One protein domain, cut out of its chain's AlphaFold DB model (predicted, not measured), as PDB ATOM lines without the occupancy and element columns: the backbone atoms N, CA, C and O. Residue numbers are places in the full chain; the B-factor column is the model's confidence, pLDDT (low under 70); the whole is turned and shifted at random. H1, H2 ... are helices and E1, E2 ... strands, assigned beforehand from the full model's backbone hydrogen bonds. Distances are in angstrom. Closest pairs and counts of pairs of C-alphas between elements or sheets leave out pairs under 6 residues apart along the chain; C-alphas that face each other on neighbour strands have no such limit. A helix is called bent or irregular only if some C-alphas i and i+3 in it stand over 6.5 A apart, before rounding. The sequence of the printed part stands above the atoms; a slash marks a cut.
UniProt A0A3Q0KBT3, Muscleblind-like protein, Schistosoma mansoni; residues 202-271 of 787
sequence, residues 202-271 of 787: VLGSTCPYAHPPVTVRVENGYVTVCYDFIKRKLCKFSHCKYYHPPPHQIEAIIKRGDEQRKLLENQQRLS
ATOM      1  N   VAL A 202     219.072 218.151 271.853       62.36
ATOM      2  CA  VAL A 202     220.389 217.692 272.320       62.36
ATOM      3  C   VAL A 202     220.880 218.638 273.421       62.36
ATOM      4  O   VAL A 202     221.641 219.563 273.148       62.36
ATOM      5  N   LEU A 203     220.393 218.408 274.649       60.08
ATOM      6  CA  LEU A 203     220.699 219.149 275.887       60.08
ATOM      7  C   LEU A 203     220.847 220.668 275.664       60.08
ATOM      8  O   LEU A 203     221.955 221.190 275.518       60.08
ATOM      9  N   GLY A 204     219.721 221.391 275.680       59.11
ATOM     10  CA  GLY A 204     219.638 222.814 275.314       59.11
ATOM     11  C   GLY A 204     220.633 223.771 275.996       59.11
ATOM     12  O   GLY A 204     220.929 224.821 275.430       59.11
ATOM     13  N   SER A 205     221.194 223.405 277.155       63.54
ATOM     14  CA  SER A 205     222.220 224.164 277.886       63.54
ATOM     15  C   SER A 205     223.676 223.749 277.612       63.54
ATOM     16  O   SER A 205     224.569 224.566 277.828       63.54
ATOM     17  N   THR A 206     223.949 222.528 277.132       70.73
ATOM     18  CA  THR A 206     225.321 221.980 276.985       70.73
ATOM     19  C   THR A 206     225.708 221.617 275.550       70.73
ATOM     20  O   THR A 206     226.795 221.083 275.326       70.73
ATOM     21  N   CYS A 207     224.851 221.902 274.566       77.02
ATOM     22  CA  CYS A 207     225.154 221.720 273.146       77.02
ATOM     23  C   CYS A 207     226.529 222.338 272.770       77.02
ATOM     24  O   CYS A 207     226.832 223.466 273.180       77.02
ATOM     25  N   PRO A 208     227.383 221.635 271.993       74.87
ATOM     26  CA  PRO A 208     228.692 222.152 271.575       74.87
ATOM     27  C   PRO A 208     228.603 223.186 270.439       74.87
ATOM     28  O   PRO A 208     229.571 223.907 270.179       74.87
ATOM     29  N   TYR A 209     227.458 223.263 269.756       82.94
ATOM     30  CA  TYR A 209     227.188 224.188 268.656       82.94
ATOM     31  C   TYR A 209     226.522 225.479 269.148       82.94
ATOM     32  O   TYR A 209     225.920 225.523 270.215       82.94
ATOM     33  N   ALA A 210     226.629 226.555 268.369       84.63
ATOM     34  CA  ALA A 210     226.000 227.828 268.709       84.63
ATOM     35  C   ALA A 210     224.483 227.806 268.450       84.63
ATOM     36  O   ALA A 210     224.032 227.368 267.388       84.63
ATOM     37  N   HIS A 211     223.714 228.363 269.387       84.77
ATOM     38  CA  HIS A 211     222.291 228.688 269.232       84.77
ATOM     39  C   HIS A 211     222.145 230.220 269.163       84.77
ATOM     40  O   HIS A 211     222.052 230.863 270.211       84.77
ATOM     41  N   PRO A 212     222.234 230.842 267.970       85.23
ATOM     42  CA  PRO A 212     222.112 232.291 267.830       85.23
ATOM     43  C   PRO A 212     220.667 232.772 268.035       85.23
ATOM     44  O   PRO A 212     219.757 232.219 267.419       85.23
ATOM     45  N   PRO A 213     220.449 233.853 268.804       81.35
ATOM     46  CA  PRO A 213     219.221 234.636 268.719       81.35
ATOM     47  C   PRO A 213     219.029 235.212 267.310       81.35
ATOM     48  O   PRO A 213     220.006 235.497 266.616       81.35
ATOM     49  N   VAL A 214     217.777 235.491 266.932       78.04
ATOM     50  CA  VAL A 214     217.378 236.044 265.616       78.04
ATOM     51  C   VAL A 214     218.117 237.351 265.252       78.04
ATOM     52  O   VAL A 214     218.290 237.675 264.081       78.04
ATOM     53  N   THR A 215     218.618 238.091 266.245       78.33
ATOM     54  CA  THR A 215     219.396 239.330 266.073       78.33
ATOM     55  C   THR A 215     220.857 239.123 265.643       78.33
ATOM     56  O   THR A 215     221.525 240.089 265.261       78.33
ATOM     57  N   VAL A 216     221.387 237.895 265.700       83.73
ATOM     58  CA  VAL A 216     222.794 237.579 265.404       83.73
ATOM     59  C   VAL A 216     222.943 237.076 263.968       83.73
ATOM     60  O   VAL A 216     222.289 236.126 263.549       83.73
ATOM     61  N   ARG A 217     223.862 237.677 263.201       81.51
ATOM     62  CA  ARG A 217     224.085 237.289 261.796       81.51
ATOM     63  C   ARG A 217     224.772 235.925 261.687       81.51
ATOM     64  O   ARG A 217     225.930 235.779 262.085       81.51
ATOM     65  N   VAL A 218     224.077 234.975 261.065       86.02
ATOM     66  CA  VAL A 218     224.632 233.710 260.566       86.02
ATOM     67  C   VAL A 218     225.208 233.927 259.161       86.02
ATOM     68  O   VAL A 218     224.619 234.625 258.340       86.02
ATOM     69  N   GLU A 219     226.367 233.338 258.877       82.63
ATOM     70  CA  GLU A 219     227.087 233.430 257.603       82.63
ATOM     71  C   GLU A 219     227.644 232.041 257.249       82.63
ATOM     72  O   GLU A 219     228.478 231.499 257.975       82.63
ATOM     73  N   ASN A 220     227.145 231.430 256.167       83.14
ATOM     74  CA  ASN A 220     227.518 230.078 255.706       83.14
ATOM     75  C   ASN A 220     227.436 228.977 256.796       83.14
ATOM     76  O   ASN A 220     228.283 228.088 256.849       83.14
ATOM     77  N   GLY A 221     226.444 229.049 257.692       84.51
ATOM     78  CA  GLY A 221     226.287 228.109 258.816       84.51
ATOM     79  C   GLY A 221     227.201 228.381 260.022       84.51
ATOM     80  O   GLY A 221     227.210 227.599 260.975       84.51
ATOM     81  N   TYR A 222     227.949 229.489 260.012       89.44
ATOM     82  CA  TYR A 222     228.763 229.951 261.135       89.44
ATOM     83  C   TYR A 222     228.204 231.237 261.752       89.44
ATOM     84  O   TYR A 222     227.603 232.061 261.068       89.44
ATOM     85  N   VAL A 223     228.481 231.456 263.035       91.18
ATOM     86  CA  VAL A 223     228.317 232.755 263.707       91.18
ATOM     87  C   VAL A 223     229.670 233.288 264.147       91.18
ATOM     88  O   VAL A 223     230.572 232.525 264.493       91.18
ATOM     89  N   THR A 224     229.813 234.613 264.132       90.38
ATOM     90  CA  THR A 224     231.018 235.291 264.630       90.38
ATOM     91  C   THR A 224     230.783 235.758 266.061       90.38
ATOM     92  O   THR A 224     229.809 236.464 266.334       90.38
ATOM     93  N   VAL A 225     231.669 235.362 266.971       91.45
ATOM     94  CA  VAL A 225     231.586 235.661 268.404       91.45
ATOM     95  C   VAL A 225     232.051 237.084 268.721       91.45
ATOM     96  O   VAL A 225     232.978 237.611 268.105       91.45
ATOM     97  N   CYS A 226     231.419 237.705 269.715       91.50
ATOM     98  CA  CYS A 226     231.791 239.016 270.233       91.50
ATOM     99  C   CYS A 226     233.140 238.967 270.978       91.50
ATOM    100  O   CYS A 226     233.243 238.413 272.075       91.50
ATOM    101  N   TYR A 227     234.173 239.591 270.406       89.79
ATOM    102  CA  TYR A 227     235.513 239.651 271.008       89.79
ATOM    103  C   TYR A 227     235.531 240.381 272.362       89.79
ATOM    104  O   TYR A 227     236.192 239.926 273.295       89.79
ATOM    105  N   ASP A 228     234.776 241.478 272.506       88.93
ATOM    106  CA  ASP A 228     234.670 242.204 273.780       88.93
ATOM    107  C   ASP A 228     234.037 241.344 274.886       88.93
ATOM    108  O   ASP A 228     234.495 241.387 276.031       88.93
ATOM    109  N   PHE A 229     233.046 240.514 274.533       89.73
ATOM    110  CA  PHE A 229     232.411 239.580 275.461       89.73
ATOM    111  C   PHE A 229     233.365 238.455 275.882       89.73
ATOM    112  O   PHE A 229     233.509 238.230 277.077       89.73
ATOM    113  N   ILE A 230     234.098 237.817 274.956       88.50
ATOM    114  CA  ILE A 230     235.132 236.829 275.332       88.50
ATOM    115  C   ILE A 230     236.161 237.464 276.279       88.50
ATOM    116  O   ILE A 230     236.483 236.904 277.324       88.50
ATOM    117  N   LYS A 231     236.689 238.640 275.915       85.47
ATOM    118  CA  LYS A 231     237.863 239.222 276.581       85.47
ATOM    119  C   LYS A 231     237.564 239.886 277.924       85.47
ATOM    120  O   LYS A 231     238.460 239.960 278.759       85.47
ATOM    121  N   ARG A 232     236.354 240.418 278.130       83.77
ATOM    122  CA  ARG A 232     235.981 241.138 279.366       83.77
ATOM    123  C   ARG A 232     234.751 240.570 280.081       83.77
ATOM    124  O   ARG A 232     234.329 241.158 281.068       83.77
ATOM    125  N   LYS A 233     234.146 239.489 279.569       82.93
ATOM    126  CA  LYS A 233     232.825 238.960 279.985       82.93
ATOM    127  C   LYS A 233     231.676 239.985 279.883       82.93
ATOM    128  O   LYS A 233     230.588 239.743 280.388       82.93
ATOM    129  N   LEU A 234     231.907 241.113 279.198       84.15
ATOM    130  CA  LEU A 234     231.015 242.273 279.130       84.15
ATOM    131  C   LEU A 234     231.074 242.898 277.723       84.15
ATOM    132  O   LEU A 234     232.097 243.463 277.325       84.15
ATOM    133  N   CYS A 235     229.975 242.813 276.966       86.29
ATOM    134  CA  CYS A 235     229.784 243.604 275.745       86.29
ATOM    135  C   CYS A 235     229.248 244.995 276.127       86.29
ATOM    136  O   CYS A 235     228.445 245.110 277.048       86.29
ATOM    137  N   LYS A 236     229.670 246.057 275.427       83.16
ATOM    138  CA  LYS A 236     229.230 247.440 275.717       83.16
ATOM    139  C   LYS A 236     227.883 247.837 275.094       83.16
ATOM    140  O   LYS A 236     227.430 248.954 275.321       83.16
ATOM    141  N   PHE A 237     227.267 246.969 274.295       81.25
ATOM    142  CA  PHE A 237     225.997 247.240 273.617       81.25
ATOM    143  C   PHE A 237     224.905 246.313 274.166       81.25
ATOM    144  O   PHE A 237     225.192 245.180 274.539       81.25
ATOM    145  N   SER A 238     223.650 246.767 274.185       75.00
ATOM    146  CA  SER A 238     222.498 245.922 274.538       75.00
ATOM    147  C   SER A 238     222.202 244.882 273.451       75.00
ATOM    148  O   SER A 238     221.985 243.709 273.743       75.00
ATOM    149  N   HIS A 239     222.269 245.293 272.183       79.23
ATOM    150  CA  HIS A 239     222.037 244.441 271.015       79.23
ATOM    151  C   HIS A 239     223.349 244.221 270.246       79.23
ATOM    152  O   HIS A 239     223.596 244.821 269.198       79.23
ATOM    153  N   CYS A 240     224.240 243.384 270.786       85.67
ATOM    154  CA  CYS A 240     225.506 243.065 270.124       85.67
ATOM    155  C   CYS A 240     225.255 242.212 268.862       85.67
ATOM    156  O   CYS A 240     224.736 241.105 268.936       85.67
ATOM    157  N   LYS A 241     225.678 242.717 267.694       84.40
ATOM    158  CA  LYS A 241     225.577 242.066 266.361       84.40
ATOM    159  C   LYS A 241     226.304 240.708 266.255       84.40
ATOM    160  O   LYS A 241     226.138 239.983 265.273       84.40
ATOM    161  N   TYR A 242     227.145 240.404 267.239       88.95
ATOM    162  CA  TYR A 242     228.010 239.234 267.328       88.95
ATOM    163  C   TYR A 242     227.534 238.310 268.451       88.95
ATOM    164  O   TYR A 242     227.030 238.781 269.467       88.95
ATOM    165  N   TYR A 243     227.740 237.003 268.296       90.87
ATOM    166  CA  TYR A 243     227.236 236.004 269.238       90.87
ATOM    167  C   TYR A 243     227.869 236.126 270.635       90.87
ATOM    168  O   TYR A 243     229.076 236.356 270.754       90.87
ATOM    169  N   HIS A 244     227.064 235.923 271.682       90.96
ATOM    170  CA  HIS A 244     227.504 235.770 273.072       90.96
ATOM    171  C   HIS A 244     227.391 234.287 273.471       90.96
ATOM    172  O   HIS A 244     226.293 233.835 273.792       90.96
ATOM    173  N   PRO A 245     228.485 233.507 273.393       88.41
ATOM    174  CA  PRO A 245     228.471 232.081 273.702       88.41
ATOM    175  C   PRO A 245     228.327 231.809 275.210       88.41
ATOM    176  O   PRO A 245     228.843 232.589 276.015       88.41
ATOM    177  N   PRO A 246     227.697 230.690 275.616       86.79
ATOM    178  CA  PRO A 246     227.636 230.285 277.019       86.79
ATOM    179  C   PRO A 246     229.022 229.943 277.610       86.79
ATOM    180  O   PRO A 246     229.957 229.652 276.854       86.79
ATOM    181  N   PRO A 247     229.179 229.923 278.951       84.68
ATOM    182  CA  PRO A 247     230.480 229.787 279.614       84.68
ATOM    183  C   PRO A 247     231.332 228.588 279.176       84.68
ATOM    184  O   PRO A 247     232.529 228.763 278.953       84.68
ATOM    185  N   HIS A 248     230.733 227.405 278.973       81.92
ATOM    186  CA  HIS A 248     231.454 226.196 278.536       81.92
ATOM    187  C   HIS A 248     232.096 226.346 277.155       81.92
ATOM    188  O   HIS A 248     233.120 225.732 276.861       81.92
ATOM    189  N   GLN A 249     231.511 227.183 276.299       86.00
ATOM    190  CA  GLN A 249     232.002 227.423 274.949       86.00
ATOM    191  C   GLN A 249     233.029 228.571 274.917       86.00
ATOM    192  O   GLN A 249     233.930 228.538 274.080       86.00
ATOM    193  N   ILE A 250     232.969 229.540 275.849       88.78
ATOM    194  CA  ILE A 250     233.969 230.625 275.981       88.78
ATOM    195  C   ILE A 250     235.383 230.052 276.147       88.78
ATOM    196  O   ILE A 250     236.294 230.465 275.428       88.78
ATOM    197  N   GLU A 251     235.574 229.092 277.053       86.97
ATOM    198  CA  GLU A 251     236.893 228.508 277.333       86.97
ATOM    199  C   GLU A 251     237.475 227.780 276.110       86.97
ATOM    200  O   GLU A 251     238.625 228.008 275.730       86.97
ATOM    201  N   ALA A 252     236.649 226.990 275.414       86.65
ATOM    202  CA  ALA A 252     237.037 226.309 274.179       86.65
ATOM    203  C   ALA A 252     237.419 227.284 273.044       86.65
ATOM    204  O   ALA A 252     238.300 226.979 272.233       86.65
ATOM    205  N   ILE A 253     236.791 228.466 272.983       89.05
ATOM    206  CA  ILE A 253     237.143 229.526 272.025       89.05
ATOM    207  C   ILE A 253     238.469 230.189 272.411       89.05
ATOM    208  O   ILE A 253     239.321 230.367 271.540       89.05
ATOM    209  N   ILE A 254     238.674 230.530 273.689       89.50
ATOM    210  CA  ILE A 254     239.924 231.142 274.174       89.50
ATOM    211  C   ILE A 254     241.109 230.212 273.902       89.50
ATOM    212  O   ILE A 254     242.068 230.631 273.255       89.50
ATOM    213  N   LYS A 255     241.000 228.932 274.284       88.53
ATOM    214  CA  LYS A 255     242.037 227.919 274.041       88.53
ATOM    215  C   LYS A 255     242.415 227.825 272.557       88.53
ATOM    216  O   LYS A 255     243.596 227.879 272.225       88.53
ATOM    217  N   ARG A 256     241.420 227.791 271.659       88.26
ATOM    218  CA  ARG A 256     241.632 227.821 270.200       88.26
ATOM    219  C   ARG A 256     242.341 229.099 269.734       88.26
ATOM    220  O   ARG A 256     243.160 229.043 268.819       88.26
ATOM    221  N   GLY A 257     242.028 230.248 270.334       89.70
ATOM    222  CA  GLY A 257     242.697 231.521 270.061       89.70
ATOM    223  C   GLY A 257     244.176 231.505 270.453       89.70
ATOM    224  O   GLY A 257     245.024 231.899 269.651       89.70
ATOM    225  N   ASP A 258     244.499 230.986 271.638       89.84
ATOM    226  CA  ASP A 258     245.879 230.866 272.122       89.84
ATOM    227  C   ASP A 258     246.692 229.823 271.343       89.84
ATOM    228  O   ASP A 258     247.866 230.051 271.050       89.84
ATOM    229  N   GLU A 259     246.081 228.706 270.941       89.96
ATOM    230  CA  GLU A 259     246.684 227.722 270.030       89.96
ATOM    231  C   GLU A 259     246.992 228.346 268.657       89.96
ATOM    232  O   GLU A 259     248.120 228.241 268.168       89.96
ATOM    233  N   GLN A 260     246.038 229.079 268.068       89.33
ATOM    234  CA  GLN A 260     246.239 229.785 266.796       89.33
ATOM    235  C   GLN A 260     247.333 230.864 266.913       89.33
ATOM    236  O   GLN A 260     248.126 231.040 265.985       89.33
ATOM    237  N   ARG A 261     247.412 231.568 268.052       87.58
ATOM    238  CA  ARG A 261     248.462 232.559 268.330       87.58
ATOM    239  C   ARG A 261     249.840 231.907 268.454       87.58
ATOM    240  O   ARG A 261     250.774 232.377 267.812       87.58
ATOM    241  N   LYS A 262     249.971 230.822 269.226       90.38
ATOM    242  CA  LYS A 262     251.232 230.069 269.374       90.38
ATOM    243  C   LYS A 262     251.734 229.541 268.030       90.38
ATOM    244  O   LYS A 262     252.927 229.629 267.753       90.38
ATOM    245  N   LEU A 263     250.834 229.051 267.173       89.37
ATOM    246  CA  LEU A 263     251.175 228.593 265.823       89.37
ATOM    247  C   LEU A 263     251.669 229.739 264.920       89.37
ATOM    248  O   LEU A 263     252.621 229.555 264.160       89.37
ATOM    249  N   LEU A 264     251.053 230.923 265.011       88.76
ATOM    250  CA  LEU A 264     251.474 232.107 264.257       88.76
ATOM    251  C   LEU A 264     252.838 232.633 264.737       88.76
ATOM    252  O   LEU A 264     253.704 232.920 263.917       88.76
ATOM    253  N   GLU A 265     253.054 232.697 266.053       89.43
ATOM    254  CA  GLU A 265     254.317 233.128 266.668       89.43
ATOM    255  C   GLU A 265     255.464 232.141 266.369       89.43
ATOM    256  O   GLU A 265     256.591 232.550 266.093       89.43
ATOM    257  N   ASN A 266     255.170 230.834 266.318       90.79
ATOM    258  CA  ASN A 266     256.120 229.810 265.882       90.79
ATOM    259  C   ASN A 266     256.486 229.953 264.392       90.79
ATOM    260  O   ASN A 266     257.670 229.932 264.059       90.79
ATOM    261  N   GLN A 267     255.506 230.185 263.506       88.83
ATOM    262  CA  GLN A 267     255.778 230.507 262.096       88.83
ATOM    263  C   GLN A 267     256.599 231.792 261.933       88.83
ATOM    264  O   GLN A 267     257.477 231.847 261.067       88.83
ATOM    265  N   GLN A 268     256.349 232.811 262.759       89.41
ATOM    266  CA  GLN A 268     257.139 234.038 262.739       89.41
ATOM    267  C   GLN A 268     258.594 233.752 263.138       89.41
ATOM    268  O   GLN A 268     259.495 234.091 262.378       89.41
ATOM    269  N   ARG A 269     258.843 233.010 264.226       88.81
ATOM    270  CA  ARG A 269     260.212 232.589 264.585       88.81
ATOM    271  C   ARG A 269     260.883 231.734 263.507       88.81
ATOM    272  O   ARG A 269     262.073 231.898 263.262       88.81
ATOM    273  N   LEU A 270     260.152 230.842 262.832       86.62
ATOM    274  CA  LEU A 270     260.691 230.046 261.719       86.62
ATOM    275  C   LEU A 270     261.065 230.904 260.500       86.62
ATOM    276  O   LEU A 270     262.019 230.577 259.794       86.62
ATOM    277  N   SER A 271     260.329 231.986 260.241       79.96
ATOM    278  CA  SER A 271     260.661 232.927 259.165       79.96
ATOM    279  C   SER A 271     261.794 233.875 259.566       79.96
ATOM    280  O   SER A 271     262.699 234.068 258.762       79.96
TER     281      SER A 271
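This is residues 202 to 271 of the 787 residues of the protein "Muscleblind-like protein" of Schistosoma mansoni (UniProt A0A3Q0KBT3). A small head made mostly of loops, with the short helix H1 and the short strand E1 in it, has one long helical arm: H2 begins at the head, and its residues 255 to 271 stick out from it. The head is formed by two long stretches with no named element, residues 202 to 221 and 233 to 246, together with E1, H1 and the first part of H2, and the arm makes much of the length. The printed part has 70 residues, with one named strand and two named helices in the order E1, H1, H2; 34 residues are in named elements, under half, and the class is mostly helix. The whole is loose, with a radius of gyration of the C-alphas of 14.5 A, and the C-alphas span 44 by 30 by 25 A along their three main axes.

The printed part begins at Val 202, whose C-alpha is at (220.389, 217.692, 272.320), and residues 202 to 221 hold no named element. E1 is residues 222 to 224, 6.8 A from first to last C-alpha, and begins with C-alpha 222 at (228.763, 229.951, 261.135). H1 is residues 227 to 232, 8.5 A long. After residues 233 to 246, H2 takes residues 247 to 271 and is 36.6 A long, ending with C-alpha 271 at (260.661, 232.927, 259.165). H2 is neither bent nor irregular, but only just: C-alphas 248 and 251 are 6.0 A apart.

E1 pairs with no named strand, but residues 218 to 219 pair with its residues 222 to 223, antiparallel. E1 and H1 are joined by a tight link of 2 residues, yet they are apart, with no C-alpha of the one within 8 A of the other. H1 and H2 are close but not clearly touching, with 2 pairs of C-alphas within 8 A; the closest C-alphas, those of Ile 230 and Ile 250, are 6.3 A apart. Their lines are about perpendicular, at 74 degrees. E1 and H2 are apart. Every O i to N i+4 pair is within hydrogen-bond range in H1, and in H2 19 of 21 are.

The two C-alphas farthest apart, those of Leu 203 and Ser 271, are 45.5 A from each other. Without residues 255 to 271, which stand free, the body has 53 residues and spans 31 by 23 by 17 A. The link from H1 to H2 is long, 14 residues. The printed part has no cut. The mean pLDDT of the printed part is 84.5, and residues 202 to 205 are under 70.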